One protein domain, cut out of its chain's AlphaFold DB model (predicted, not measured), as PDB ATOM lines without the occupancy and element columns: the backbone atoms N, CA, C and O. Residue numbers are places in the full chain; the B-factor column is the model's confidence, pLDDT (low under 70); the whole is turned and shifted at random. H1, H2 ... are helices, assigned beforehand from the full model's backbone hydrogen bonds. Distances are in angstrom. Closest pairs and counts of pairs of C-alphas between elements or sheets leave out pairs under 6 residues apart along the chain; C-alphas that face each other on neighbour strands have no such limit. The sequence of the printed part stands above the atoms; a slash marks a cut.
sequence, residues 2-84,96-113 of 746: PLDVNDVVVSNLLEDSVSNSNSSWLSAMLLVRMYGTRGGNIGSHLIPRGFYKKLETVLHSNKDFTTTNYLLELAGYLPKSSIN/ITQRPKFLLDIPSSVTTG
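What this domain is: This is residues 2 to 84 and 96 to 113 of the 746 residues of the protein "DEHA2F22792p" of Debaryomyces hansenii (strain ATCC 36239 / CBS 767 / BCRC 21394 / JCM 1990 / NBRC 0083 / IGC 2968) (UniProt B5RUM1). Four helices gather in a rounded cluster: H2 and H4 lie side by side, H1 packs on H2 at a steeper angle, H3 packs on one part of H4, and H1 and H3 come close to each other to complete a loose ring. The short helix H5 sits beyond H3 and H4, and the long link of residues 38 to 50 leads from the end of H2 back to the start of H3. The printed part has 101 residues with five named helices, H1, H2, H3, H4, H5 in chain order, and no named strand; the class is all helix, with 51 residues in the helices. The whole is compact, with a radius of gyration of the C-alphas of 12.6 A and spans of 36 by 34 by 26 A.

Where its parts are: H1, residues 7 to 17, begins at C-alpha 7 at (136.829, 145.072, 134.789) and is 15.1 A long from first to last C-alpha. H2, residues 24 to 37, is the longest helix at 14 residues and 20.2 A. H3, residues 51 to 59, measures 11.9 A. H4, residues 65 to 77, measures 19.1 A and ends at C-alpha 77 at (124.060, 150.016, 127.161). H5, residues 101 to 104, measures 5.2 A and ends at C-alpha 104 at (116.307, 160.187, 129.938).

How they stand to each other: H1 and H2 touch at a steep tilt of 46 degrees, opposite ways; their closest C-alphas, of Ser 17 and Ser 24, are 4.4 A apart. H2 and H4 touch, the same way, at a shallow tilt of 33 degrees, only just short of steep; their closest C-alphas, of Trp 25 and Thr 67, are 4.2 A apart. H3 and H4 form a helical hairpin and touch at a steep tilt of 42 degrees, opposite ways, H4 with residues 68 to 72 alone; the closest C-alphas, of Leu 59 and Thr 68, are 5.6 A apart. With one shallow tilt among these three, the helix packing is mostly crossed, but only just. H1 and H3 are close but not clearly touching, with the C-alphas of Glu 15 and Phe 51 closest at 6.8 A. H5 is close to but not clearly touching H3, with the C-alphas of Glu 56 and Phe 102 closest at 7.2 A. H5 is apart from H1 and H2. In H1, H2 and H3 every O i to N i+4 pair is within hydrogen-bond range, in H4 7 of 9, and H5 is too short for such a pair.

The domain as a whole: The two C-alphas farthest apart, of Asn 22 and Ile 96, are 36.3 A apart. Residues 85 to 95 are cut out, and C-alphas 84 and 96 are 10.9 A apart across the cut. The link from H2 to H3 is long, with 13 residues. The mean pLDDT of the printed part is 73.6; it is under 70 in 35 residues, among them 2 to 5, 36 to 45, 79 to 84, 96 to 101 and 107 to 113.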
ATOM      1  N   PRO A   2     132.275 134.655 124.240       47.28
ATOM      2  CA  PRO A   2     132.646 136.052 124.459       47.28
ATOM      3  C   PRO A   2     133.975 136.102 125.223       47.28
ATOM      4  O   PRO A   2     134.168 135.333 126.161       47.28
ATOM      5  N   LEU A   3     134.890 136.985 124.816       44.31
ATOM      6  CA  LEU A   3     136.134 137.224 125.553       44.31
ATOM      7  C   LEU A   3     135.804 137.734 126.956       44.31
ATOM      8  O   LEU A   3     134.939 138.611 127.101       44.31
ATOM      9  N   ASP A   4     136.495 137.213 127.976       57.31
ATOM     10  CA  ASP A   4     136.337 137.743 129.324       57.31
ATOM     11  C   ASP A   4     137.272 138.928 129.567       57.31
ATOM     12  O   ASP A   4     138.474 138.778 129.781       57.31
ATOM     13  N   VAL A   5     136.722 140.135 129.412       65.44
ATOM     14  CA  VAL A   5     137.477 141.385 129.490       65.44
ATOM     15  C   VAL A   5     137.434 141.887 130.924       65.44
ATOM     16  O   VAL A   5     136.381 142.297 131.401       65.44
ATOM     17  N   ASN A   6     138.600 141.869 131.570       75.25
ATOM     18  CA  ASN A   6     138.832 142.335 132.936       75.25
ATOM     19  C   ASN A   6     138.211 143.725 133.195       75.25
ATOM     20  O   ASN A   6     138.438 144.669 132.434       75.25
ATOM     21  N   ASP A   7     137.496 143.855 134.311       74.12
ATOM     22  CA  ASP A   7     136.829 145.072 134.789       74.12
ATOM     23  C   ASP A   7     137.732 146.317 134.815       74.12
ATOM     24  O   ASP A   7     137.280 147.427 134.530       74.12
ATOM     25  N   VAL A   8     139.031 146.150 135.087       78.19
ATOM     26  CA  VAL A   8     140.024 147.237 135.040       78.19
ATOM     27  C   VAL A   8     140.182 147.780 133.616       78.19
ATOM     28  O   VAL A   8     140.270 148.990 133.422       78.19
ATOM     29  N   VAL A   9     140.165 146.909 132.602       81.75
ATOM     30  CA  VAL A   9     140.224 147.309 131.186       81.75
ATOM     31  C   VAL A   9     138.933 148.020 130.785       81.75
ATOM     32  O   VAL A   9     138.993 149.052 130.120       81.75
ATOM     33  N   VAL A  10     137.775 147.529 131.242       82.12
ATOM     34  CA  VAL A  10     136.476 148.194 131.040       82.12
ATOM     35  C   VAL A  10     136.469 149.604 131.642       82.12
ATOM     36  O   VAL A  10     136.097 150.556 130.957       82.12
ATOM     37  N   SER A  11     136.905 149.746 132.895       82.25
ATOM     38  CA  SER A  11     136.972 151.027 133.608       82.25
ATOM     39  C   SER A  11     137.913 152.018 132.910       82.25
ATOM     40  O   SER A  11     137.529 153.159 132.651       82.25
ATOM     41  N   ASN A  12     139.106 151.568 132.505       86.25
ATOM     42  CA  ASN A  12     140.084 152.398 131.793       86.25
ATOM     43  C   ASN A  12     139.567 152.860 130.418       86.25
ATOM     44  O   ASN A  12     139.713 154.032 130.068       86.25
ATOM     45  N   LEU A  13     138.925 151.967 129.653       88.50
ATOM     46  CA  LEU A  13     138.279 152.320 128.385       88.50
ATOM     47  C   LEU A  13     137.144 153.331 128.603       88.50
ATOM     48  O   LEU A  13     137.012 154.274 127.822       88.50
ATOM     49  N   LEU A  14     136.342 153.175 129.665       87.75
ATOM     50  CA  LEU A  14     135.306 154.145 130.025       87.75
ATOM     51  C   LEU A  14     135.919 155.510 130.362       87.75
ATOM     52  O   LEU A  14     135.418 156.515 129.868       87.75
ATOM     53  N   GLU A  15     137.015 155.578 131.122       87.81
ATOM     54  CA  GLU A  15     137.689 156.850 131.421       87.81
ATOM     55  C   GLU A  15     138.263 157.559 130.185       87.81
ATOM     56  O   GLU A  15     138.090 158.778 130.077       87.81
ATOM     57  N   ASP A  16     138.902 156.835 129.256       89.44
ATOM     58  CA  ASP A  16     139.435 157.433 128.022       89.44
ATOM     59  C   ASP A  16     138.335 157.800 127.015       89.44
ATOM     60  O   ASP A  16     138.424 158.847 126.377       89.44
ATOM     61  N   SER A  17     137.253 157.015 126.921       88.88
ATOM     62  CA  SER A  17     136.137 157.290 125.996       88.88
ATOM     63  C   SER A  17     135.473 158.659 126.201       88.88
ATOM     64  O   SER A  17     134.891 159.205 125.270       88.88
ATOM     65  N   VAL A  18     135.583 159.231 127.407       88.81
ATOM     66  CA  VAL A  18     135.088 160.573 127.769       88.81
ATOM     67  C   VAL A  18     136.224 161.531 128.162       88.81
ATOM     68  O   VAL A  18     136.011 162.509 128.888       88.81
ATOM     69  N   SER A  19     137.450 161.241 127.725       86.56
ATOM     70  CA  SER A  19     138.592 162.144 127.854       86.56
ATOM     71  C   SER A  19     138.573 163.223 126.757       86.56
ATOM     72  O   SER A  19     137.665 163.295 125.934       86.56
ATOM     73  N   ASN A  20     139.576 164.106 126.754       79.12
ATOM     74  CA  ASN A  20     139.800 165.056 125.655       79.12
ATOM     75  C   ASN A  20     140.895 164.562 124.683       79.12
ATOM     76  O   ASN A  20     141.521 165.385 124.019       79.12
ATOM     77  N   SER A  21     141.179 163.254 124.636       80.75
ATOM     78  CA  SER A  21     142.177 162.668 123.733       80.75
ATOM     79  C   SER A  21     141.638 162.541 122.300       80.75
ATOM     80  O   SER A  21     140.457 162.254 122.094       80.75
ATOM     81  N   ASN A  22     142.513 162.675 121.297       72.12
ATOM     82  CA  ASN A  22     142.170 162.386 119.894       72.12
ATOM     83  C   ASN A  22     141.874 160.887 119.652       72.12
ATOM     84  O   ASN A  22     141.368 160.522 118.594       72.12
ATOM     85  N   SER A  23     142.187 160.017 120.620       79.38
ATOM     86  CA  SER A  23     141.943 158.570 120.589       79.38
ATOM     87  C   SER A  23     140.647 158.134 121.283       79.38
ATOM     88  O   SER A  23     140.280 156.968 121.164       79.38
ATOM     89  N   SER A  24     139.940 159.035 121.971       85.62
ATOM     90  CA  SER A  24     138.724 158.729 122.746       85.62
ATOM     91  C   SER A  24     137.642 157.992 121.937       85.62
ATOM     92  O   SER A  24     137.014 157.062 122.453       85.62
ATOM     93  N   TRP A  25     137.498 158.301 120.639       85.38
ATOM     94  CA  TRP A  25     136.601 157.585 119.719       85.38
ATOM     95  C   TRP A  25     136.919 156.089 119.592       85.38
ATOM     96  O   TRP A  25     136.003 155.288 119.407       85.38
ATOM     97  N   LEU A  26     138.194 155.693 119.693       85.00
ATOM     98  CA  LEU A  26     138.623 154.298 119.584       85.00
ATOM     99  C   LEU A  26     138.185 153.515 120.825       85.00
ATOM    100  O   LEU A  26     137.625 152.428 120.701       85.00
ATOM    101  N   SER A  27     138.369 154.100 122.011       87.94
ATOM    102  CA  SER A  27     137.899 153.531 123.277       87.94
ATOM    103  C   SER A  27     136.368 153.445 123.319       87.94
ATOM    104  O   SER A  27     135.823 152.407 123.694       87.94
ATOM    105  N   ALA A  28     135.661 154.472 122.829       87.00
ATOM    106  CA  ALA A  28     134.204 154.445 122.672       87.00
ATOM    107  C   ALA A  28     133.736 153.346 121.689       87.00
ATOM    108  O   ALA A  28     132.841 152.566 122.019       87.00
ATOM    109  N   MET A  29     134.380 153.218 120.520       85.81
ATOM    110  CA  MET A  29     134.107 152.159 119.535       85.81
ATOM    111  C   MET A  29     134.329 150.756 120.121       85.81
ATOM    112  O   MET A  29     133.515 149.855 119.897       85.81
ATOM    113  N   LEU A  30     135.431 150.548 120.853       84.62
ATOM    114  CA  LEU A  30     135.754 149.260 121.472       84.62
ATOM    115  C   LEU A  30     134.691 148.860 122.498       84.62
ATOM    116  O   LEU A  30     134.192 147.737 122.436       84.62
ATOM    117  N   LEU A  31     134.276 149.787 123.366       84.75
ATOM    118  CA  LEU A  31     133.190 149.564 124.325       84.75
ATOM    119  C   LEU A  31     131.874 149.206 123.620       84.75
ATOM    120  O   LEU A  31     131.256 148.201 123.966       84.75
ATOM    121  N   VAL A  32     131.463 149.968 122.599       82.38
ATOM    122  CA  VAL A  32     130.243 149.683 121.820       82.38
ATOM    123  C   VAL A  32     130.279 148.269 121.224       82.38
ATOM    124  O   VAL A  32     129.321 147.511 121.383       82.38
ATOM    125  N   ARG A  33     131.405 147.853 120.628       78.62
ATOM    126  CA  ARG A  33     131.575 146.485 120.101       78.62
ATOM    127  C   ARG A  33     131.557 145.418 121.204       78.62
ATOM    128  O   ARG A  33     130.949 144.364 121.011       78.62
ATOM    129  N   MET A  34     132.172 145.678 122.358       78.62
ATOM    130  CA  MET A  34     132.164 144.766 123.510       78.62
ATOM    131  C   MET A  34     130.752 144.547 124.070       78.62
ATOM    132  O   MET A  34     130.387 143.410 124.361       78.62
ATOM    133  N   TYR A  35     129.925 145.592 124.180       76.25
ATOM    134  CA  TYR A  35     128.564 145.454 124.718       76.25
ATOM    135  C   TYR A  35     127.545 144.959 123.694       76.25
ATOM    136  O   TYR A  35     126.683 144.154 124.058       76.25
ATOM    137  N   GLY A  36     127.697 145.327 122.419       69.56
ATOM    138  CA  GLY A  36     126.918 144.749 121.321       69.56
ATOM    139  C   GLY A  36     127.123 143.235 121.177       69.56
ATOM    140  O   GLY A  36     126.170 142.513 120.908       69.56
ATOM    141  N   THR A  37     128.337 142.728 121.434       66.00
ATOM    142  CA  THR A  37     128.636 141.281 121.397       66.00
ATOM    143  C   THR A  37     128.330 140.534 122.701       66.00
ATOM    144  O   THR A  37     128.095 139.328 122.659       66.00
ATOM    145  N   ARG A  38     128.281 141.220 123.855       61.47
ATOM    146  CA  ARG A  38     127.928 140.633 125.169       61.47
ATOM    147  C   ARG A  38     126.423 140.617 125.489       61.47
ATOM    148  O   ARG A  38     126.052 140.186 126.574       61.47
ATOM    149  N   GLY A  39     125.552 141.078 124.587       56.53
ATOM    150  CA  GLY A  39     124.097 141.094 124.818       56.53
ATOM    151  C   GLY A  39     123.586 142.252 125.691       56.53
ATOM    152  O   GLY A  39     122.438 142.224 126.117       56.53
ATOM    153  N   GLY A  40     124.414 143.280 125.917       61.56
ATOM    154  CA  GLY A  40     123.991 144.593 126.411       61.56
ATOM    155  C   GLY A  40     123.582 144.707 127.886       61.56
ATOM    156  O   GLY A  40     122.397 144.693 128.202       61.56
ATOM    157  N   ASN A  41     124.552 144.975 128.766       62.19
ATOM    158  CA  ASN A  41     124.441 145.921 129.894       62.19
ATOM    159  C   ASN A  41     125.837 146.148 130.505       62.19
ATOM    160  O   ASN A  41     126.621 145.205 130.609       62.19
ATOM    161  N   ILE A  42     126.146 147.374 130.938       67.62
ATOM    162  CA  ILE A  42     127.363 147.659 131.721       67.62
ATOM    163  C   ILE A  42     127.068 147.441 133.215       67.62
ATOM    164  O   ILE A  42     126.033 147.879 133.717       67.62
ATOM    165  N   GLY A  43     127.973 146.783 133.944       65.31
ATOM    166  CA  GLY A  43     127.872 146.653 135.401       65.31
ATOM    167  C   GLY A  43     127.967 148.017 136.091       65.31
ATOM    168  O   GLY A  43     128.864 148.803 135.798       65.31
ATOM    169  N   SER A  44     127.067 148.315 137.033       63.00
ATOM    170  CA  SER A  44     127.032 149.612 137.737       63.00
ATOM    171  C   SER A  44     128.313 149.923 138.524       63.00
ATOM    172  O   SER A  44     128.678 151.086 138.676       63.00
ATOM    173  N   HIS A  45     129.009 148.882 138.984       60.72
ATOM    174  CA  HIS A  45     130.298 148.939 139.676       60.72
ATOM    175  C   HIS A  45     131.492 149.219 138.741       60.72
ATOM    176  O   HIS A  45     132.558 149.583 139.224       60.72
ATOM    177  N   LEU A  46     131.318 149.094 137.418       70.94
ATOM    178  CA  LEU A  46     132.366 149.313 136.411       70.94
ATOM    179  C   LEU A  46     132.474 150.775 135.956       70.94
ATOM    180  O   LEU A  46     133.338 151.101 135.146       70.94
ATOM    181  N   ILE A  47     131.574 151.651 136.414       77.81
ATOM    182  CA  ILE A  47     131.442 153.018 135.904       77.81
ATOM    183  C   ILE A  47     132.294 153.983 136.745       77.81
ATOM    184  O   ILE A  47     131.991 154.186 137.925       77.81
ATOM    185  N   PRO A  48     133.315 154.639 136.158       79.06
ATOM    186  CA  PRO A  48     134.209 155.528 136.896       79.06
ATOM    187  C   PRO A  48     133.484 156.705 137.561       79.06
ATOM    188  O   PRO A  48     132.532 157.283 137.018       79.06
ATOM    189  N   ARG A  49     133.952 157.123 138.744       77.25
ATOM    190  CA  ARG A  49     133.324 158.219 139.500       77.25
ATOM    191  C   ARG A  49     133.388 159.528 138.706       77.25
ATOM    192  O   ARG A  49     134.452 160.084 138.470       77.25
ATOM    193  N   GLY A  50     132.219 160.051 138.340       78.88
ATOM    194  CA  GLY A  50     132.101 161.268 137.529       78.88
ATOM    195  C   GLY A  50     132.095 161.033 136.014       78.88
ATOM    196  O   GLY A  50     131.949 162.008 135.277       78.88
ATOM    197  N   PHE A  51     132.161 159.779 135.545       85.56
ATOM    198  CA  PHE A  51     132.011 159.412 134.130       85.56
ATOM    199  C   PHE A  51     130.781 160.073 133.496       85.56
ATOM    200  O   PHE A  51     130.922 160.761 132.495       85.56
ATOM    201  N   TYR A  52     129.600 159.983 134.125       84.56
ATOM    202  CA  TYR A  52     128.376 160.599 133.595       84.56
ATOM    203  C   TYR A  52     128.481 162.124 133.395       84.56
ATOM    204  O   TYR A  52     127.924 162.634 132.431       84.56
ATOM    205  N   LYS A  53     129.233 162.852 134.237       83.38
ATOM    206  CA  LYS A  53     129.453 164.302 134.065       83.38
ATOM    207  C   LYS A  53     130.418 164.597 132.909       83.38
ATOM    208  O   LYS A  53     130.217 165.560 132.171       83.38
ATOM    209  N   LYS A  54     131.457 163.770 132.729       87.81
ATOM    210  CA  LYS A  54     132.341 163.844 131.552       87.81
ATOM    211  C   LYS A  54     131.548 163.523 130.272       87.81
ATOM    212  O   LYS A  54     131.604 164.304 129.333       87.81
ATOM    213  N   LEU A  55     130.745 162.453 130.278       87.38
ATOM    214  CA  LEU A  55     129.841 162.053 129.193       87.38
ATOM    215  C   LEU A  55     128.888 163.190 128.803       87.38
ATOM    216  O   LEU A  55     128.851 163.569 127.642       87.38
ATOM    217  N   GLU A  56     128.178 163.778 129.767       84.38
ATOM    218  CA  GLU A  56     127.307 164.941 129.555       84.38
ATOM    219  C   GLU A  56     128.068 166.104 128.897       84.38
ATOM    220  O   GLU A  56     127.591 166.684 127.923       84.38
ATOM    221  N   THR A  57     129.283 166.396 129.375       85.19
ATOM    222  CA  THR A  57     130.143 167.460 128.830       85.19
ATOM    223  C   THR A  57     130.584 167.170 127.390       85.19
ATOM    224  O   THR A  57     130.556 168.073 126.555       85.19
ATOM    225  N   VAL A  58     130.979 165.931 127.076       84.44
ATOM    226  CA  VAL A  58     131.410 165.530 125.724       84.44
ATOM    227  C   VAL A  58     130.223 165.511 124.764       84.44
ATOM    228  O   VAL A  58     130.324 166.097 123.688       84.44
ATOM    229  N   LEU A  59     129.082 164.939 125.171       80.38
ATOM    230  CA  LEU A  59     127.857 164.908 124.369       80.38
ATOM    231  C   LEU A  59     127.352 166.314 124.029       80.38
ATOM    232  O   LEU A  59     126.862 166.516 122.921       80.38
ATOM    233  N   HIS A  60     127.470 167.290 124.934       77.94
ATOM    234  CA  HIS A  60     127.126 168.693 124.664       77.94
ATOM    235  C   HIS A  60     128.228 169.478 123.926       77.94
ATOM    236  O   HIS A  60     128.040 170.660 123.645       77.94
ATOM    237  N   SER A  61     129.360 168.856 123.579       79.44
ATOM    238  CA  SER A  61     130.459 169.518 122.873       79.44
ATOM    239  C   SER A  61     130.405 169.301 121.356       79.44
ATOM    240  O   SER A  61     130.273 168.181 120.871       79.44
ATOM    241  N   ASN A  62     130.625 170.365 120.581       71.19
ATOM    242  CA  ASN A  62     130.693 170.300 119.113       71.19
ATOM    243  C   ASN A  62     132.099 169.896 118.598       71.19
ATOM    244  O   ASN A  62     132.531 170.346 117.533       71.19
ATOM    245  N   LYS A  63     132.860 169.113 119.380       72.44
ATOM    246  CA  LYS A  63     134.273 168.788 119.095       72.44
ATOM    247  C   LYS A  63     134.437 167.683 118.055       72.44
ATOM    248  O   LYS A  63     135.111 167.883 117.050       72.44
ATOM    249  N   ASP A  64     133.844 166.525 118.321       78.69
ATOM    250  CA  ASP A  64     134.090 165.286 117.586       78.69
ATOM    251  C   ASP A  64     132.769 164.537 117.377       78.69
ATOM    252  O   ASP A  64     132.123 164.113 118.337       78.69
ATOM    253  N   PHE A  65     132.376 164.379 116.112       81.31
ATOM    254  CA  PHE A  65     131.173 163.640 115.741       81.31
ATOM    255  C   PHE A  65     131.324 162.137 116.008       81.31
ATOM    256  O   PHE A  65     130.410 161.530 116.551       81.31
ATOM    257  N   THR A  66     132.477 161.545 115.688       82.06
ATOM    258  CA  THR A  66     132.746 160.106 115.835       82.06
ATOM    259  C   THR A  66     132.715 159.681 117.304       82.06
ATOM    260  O   THR A  66     131.994 158.739 117.638       82.06
ATOM    261  N   THR A  67     133.398 160.404 118.203       85.31
ATOM    262  CA  THR A  67     133.287 160.154 119.655       85.31
ATOM    263  C   THR A  67     131.853 160.358 120.146       85.31
ATOM    264  O   THR A  67     131.319 159.496 120.840       85.31
ATOM    265  N   THR A  68     131.183 161.449 119.752       84.69
ATOM    266  CA  THR A  68     129.798 161.726 120.187       84.69
ATOM    267  C   THR A  68     128.821 160.634 119.741       84.69
ATOM    268  O   THR A  68     127.990 160.200 120.535       84.69
ATOM    269  N   ASN A  69     128.940 160.152 118.502       82.88
ATOM    270  CA  ASN A  69     128.095 159.104 117.933       82.88
ATOM    271  C   ASN A  69     128.243 157.787 118.718       82.88
ATOM    272  O   ASN A  69     127.253 157.235 119.200       82.88
ATOM    273  N   TYR A  70     129.483 157.341 118.957       85.12
ATOM    274  CA  TYR A  70     129.730 156.138 119.757       85.12
ATOM    275  C   TYR A  70     129.346 156.291 121.231       85.12
ATOM    276  O   TYR A  70     128.893 155.322 121.834       85.12
ATOM    277  N   LEU A  71     129.468 157.480 121.825       86.62
ATOM    278  CA  LEU A  71     129.019 157.719 123.200       86.62
ATOM    279  C   LEU A  71     127.487 157.750 123.338       86.62
ATOM    280  O   LEU A  71     126.974 157.325 124.374       86.62
ATOM    281  N   LEU A  72     126.749 158.194 122.313       83.62
ATOM    282  CA  LEU A  72     125.286 158.064 122.267       83.62
ATOM    283  C   LEU A  72     124.856 156.596 122.143       83.62
ATOM    284  O   LEU A  72     123.947 156.165 122.849       83.62
ATOM    285  N   GLU A  73     125.541 155.808 121.314       81.12
ATOM    286  CA  GLU A  73     125.296 154.365 121.212       81.12
ATOM    287  C   GLU A  73     125.641 153.636 122.526       81.12
ATOM    288  O   GLU A  73     124.836 152.856 123.040       81.12
ATOM    289  N   LEU A  74     126.775 153.974 123.149       81.75
ATOM    290  CA  LEU A  74     127.177 153.467 124.464       81.75
ATOM    291  C   LEU A  74     126.155 153.809 125.561       81.75
ATOM    292  O   LEU A  74     125.910 152.997 126.457       81.75
ATOM    293  N   ALA A  75     125.504 154.972 125.475       80.00
ATOM    294  CA  ALA A  75     124.461 155.384 126.409       80.00
ATOM    295  C   ALA A  75     123.190 154.515 126.362       80.00
ATOM    296  O   ALA A  75     122.423 154.520 127.333       80.00
ATOM    297  N   GLY A  76     122.996 153.725 125.300       76.31
ATOM    298  CA  GLY A  76     121.989 152.664 125.238       76.31
ATOM    299  C   GLY A  76     122.307 151.458 126.133       76.31
ATOM    300  O   GLY A  76     121.385 150.852 126.673       76.31
ATOM    301  N   TYR A  77     123.593 151.147 126.342       77.31
ATOM    302  CA  TYR A  77     124.060 150.016 127.161       77.31
ATOM    303  C   TYR A  77     124.355 150.385 128.627       77.31
ATOM    304  O   TYR A  77     124.516 149.495 129.467       77.31
ATOM    305  N   LEU A  78     124.450 151.681 128.952       76.19
ATOM    306  CA  LEU A  78     124.691 152.151 130.318       76.19
ATOM    307  C   LEU A  78     123.491 151.850 131.244       76.19
ATOM    308  O   LEU A  78     122.355 152.212 130.914       76.19
ATOM    309  N   PRO A  79     123.723 151.277 132.441       68.69
ATOM    310  CA  PRO A  79     122.675 150.961 133.399       68.69
ATOM    311  C   PRO A  79     121.972 152.225 133.904       68.69
ATOM    312  O   PRO A  79     122.542 153.316 133.984       68.69
ATOM    313  N   LYS A  80     120.710 152.060 134.305       61.72
ATOM    314  CA  LYS A  80     119.817 153.136 134.778       61.72
ATOM    315  C   LYS A  80     120.059 153.536 136.248       61.72
ATOM    316  O   LYS A  80     119.185 154.120 136.880       61.72
ATOM    317  N   SER A  81     121.215 153.178 136.802       54.78
ATOM    318  CA  SER A  81     121.536 153.232 138.231       54.78
ATOM    319  C   SER A  81     122.593 154.283 138.549       54.78
ATOM    320  O   SER A  81     123.590 154.390 137.838       54.78
ATOM    321  N   SER A  82     122.454 154.952 139.688       42.88
ATOM    322  CA  SER A  82     123.526 155.734 140.299       42.88
ATOM    323  C   SER A  82     123.806 155.237 141.725       42.88
ATOM    324  O   SER A  82     122.879 154.983 142.484       42.88
ATOM    325  N   ILE A  83     125.101 155.143 142.064       48.09
ATOM    326  CA  ILE A  83     125.671 154.948 143.415       48.09
ATOM    327  C   ILE A  83     125.467 153.556 144.057       48.09
ATOM    328  O   ILE A  83     124.398 153.231 144.563       48.09
ATOM    329  N   ASN A  84     126.573 152.815 144.213       37.06
ATOM    330  CA  ASN A  84     126.780 152.001 145.416       37.06
ATOM    331  C   ASN A  84     127.190 152.938 146.563       37.06
ATOM    332  O   ASN A  84     128.148 153.700 146.417       37.06
ATOM    333  N   ILE A  96     117.177 154.560 145.461       40.47
ATOM    334  CA  ILE A  96     116.497 155.531 144.586       40.47
ATOM    335  C   ILE A  96     117.130 155.494 143.188       40.47
ATOM    336  O   ILE A  96     118.119 156.169 142.903       40.47
ATOM    337  N   THR A  97     116.556 154.690 142.293       46.41
ATOM    338  CA  THR A  97     117.014 154.568 140.905       46.41
ATOM    339  C   THR A  97     116.640 155.798 140.079       46.41
ATOM    340  O   THR A  97     115.511 155.911 139.601       46.41
ATOM    341  N   GLN A  98     117.602 156.690 139.838       52.12
ATOM    342  CA  GLN A  98     117.516 157.663 138.749       52.12
ATOM    343  C   GLN A  98     118.704 157.509 137.792       52.12
ATOM    344  O   GLN A  98     119.868 157.683 138.170       52.12
ATOM    345  N   ARG A  99     118.377 157.216 136.524       59.47
ATOM    346  CA  ARG A  99     119.246 157.484 135.370       59.47
ATOM    347  C   ARG A  99     119.463 159.011 135.332       59.47
ATOM    348  O   ARG A  99     118.487 159.732 135.542       59.47
ATOM    349  N   PRO A 100     120.684 159.522 135.084       68.38
ATOM    350  CA  PRO A 100     120.915 160.960 134.925       68.38
ATOM    351  C   PRO A 100     119.909 161.588 133.952       68.38
ATOM    352  O   PRO A 100     119.640 160.992 132.909       68.38
ATOM    353  N   LYS A 101     119.356 162.765 134.284       69.75
ATOM    354  CA  LYS A 101     118.241 163.373 133.529       69.75
ATOM    355  C   LYS A 101     118.551 163.495 132.034       69.75
ATOM    356  O   LYS A 101     117.810 162.933 131.238       69.75
ATOM    357  N   PHE A 102     119.734 164.009 131.684       74.19
ATOM    358  CA  PHE A 102     120.194 164.123 130.294       74.19
ATOM    359  C   PHE A 102     120.204 162.796 129.504       74.19
ATOM    360  O   PHE A 102     120.163 162.819 128.281       74.19
ATOM    361  N   LEU A 103     120.257 161.633 130.171       72.50
ATOM    362  CA  LEU A 103     120.143 160.315 129.534       72.50
ATOM    363  C   LEU A 103     118.694 159.815 129.426       72.50
ATOM    364  O   LEU A 103     118.440 158.876 128.678       72.50
ATOM    365  N   LEU A 104     117.745 160.367 130.180       68.62
ATOM    366  CA  LEU A 104     116.307 160.187 129.938       68.62
ATOM    367  C   LEU A 104     115.835 161.083 128.783       68.62
ATOM    368  O   LEU A 104     114.967 160.674 128.021       68.62
ATOM    369  N   ASP A 105     116.473 162.246 128.624       69.88
ATOM    370  CA  ASP A 105     116.201 163.227 127.568       69.88
ATOM    371  C   ASP A 105     116.753 162.809 126.180       69.88
ATOM    372  O   ASP A 105     116.424 163.428 125.168       69.88
ATOM    373  N   ILE A 106     117.569 161.743 126.096       72.94
ATOM    374  CA  ILE A 106     117.921 161.086 124.822       72.94
ATOM    375  C   ILE A 106     116.717 160.239 124.366       72.94
ATOM    376  O   ILE A 106     116.363 159.281 125.062       72.94
ATOM    377  N   PRO A 107     116.108 160.512 123.192       66.38
ATOM    378  CA  PRO A 107     114.960 159.750 122.719       66.38
ATOM    379  C   PRO A 107     115.292 158.266 122.535       66.38
ATOM    380  O   PRO A 107     116.302 157.913 121.932       66.38
ATOM    381  N   SER A 108     114.381 157.379 122.940       64.06
ATOM    382  CA  SER A 108     114.499 155.921 122.739       64.06
ATOM    383  C   SER A 108     114.540 155.484 121.266       64.06
ATOM    384  O   SER A 108     114.762 154.314 120.967       64.06
ATOM    385  N   SER A 109     114.322 156.420 120.341       58.28
ATOM    386  CA  SER A 109     114.456 156.240 118.899       58.28
ATOM    387  C   SER A 109     115.893 156.436 118.388       58.28
ATOM    388  O   SER A 109     116.172 156.061 117.250       58.28
ATOM    389  N   VAL A 110     116.795 156.986 119.211       61.97
ATOM    390  CA  VAL A 110     118.237 157.144 118.958       61.97
ATOM    391  C   VAL A 110     118.938 155.836 119.341       61.97
ATOM    392  O   VAL A 110     119.513 155.700 120.418       61.97
ATOM    393  N   THR A 111     118.825 154.827 118.475       55.94
ATOM    394  CA  THR A 111     119.417 153.492 118.678       55.94
ATOM    395  C   THR A 111     120.607 153.228 117.756       55.94
ATOM    396  O   THR A 111     120.789 153.926 116.757       55.94
ATOM    397  N   THR A 112     121.403 152.216 118.121       51.41
ATOM    398  CA  THR A 112     122.585 151.651 117.432       51.41
ATOM    399  C   THR A 112     122.693 151.990 115.942       51.41
ATOM    400  O   THR A 112     121.899 151.503 115.130       51.41
ATOM    401  N   GLY A 113     123.658 152.845 115.587       52.50
ATOM    402  CA  GLY A 113     123.944 153.278 114.216       52.50
ATOM    403  C   GLY A 113     122.799 153.948 113.440       52.50
ATOM    404  O   GLY A 113     122.958 154.194 112.252       52.50
TER     405      GLY A 113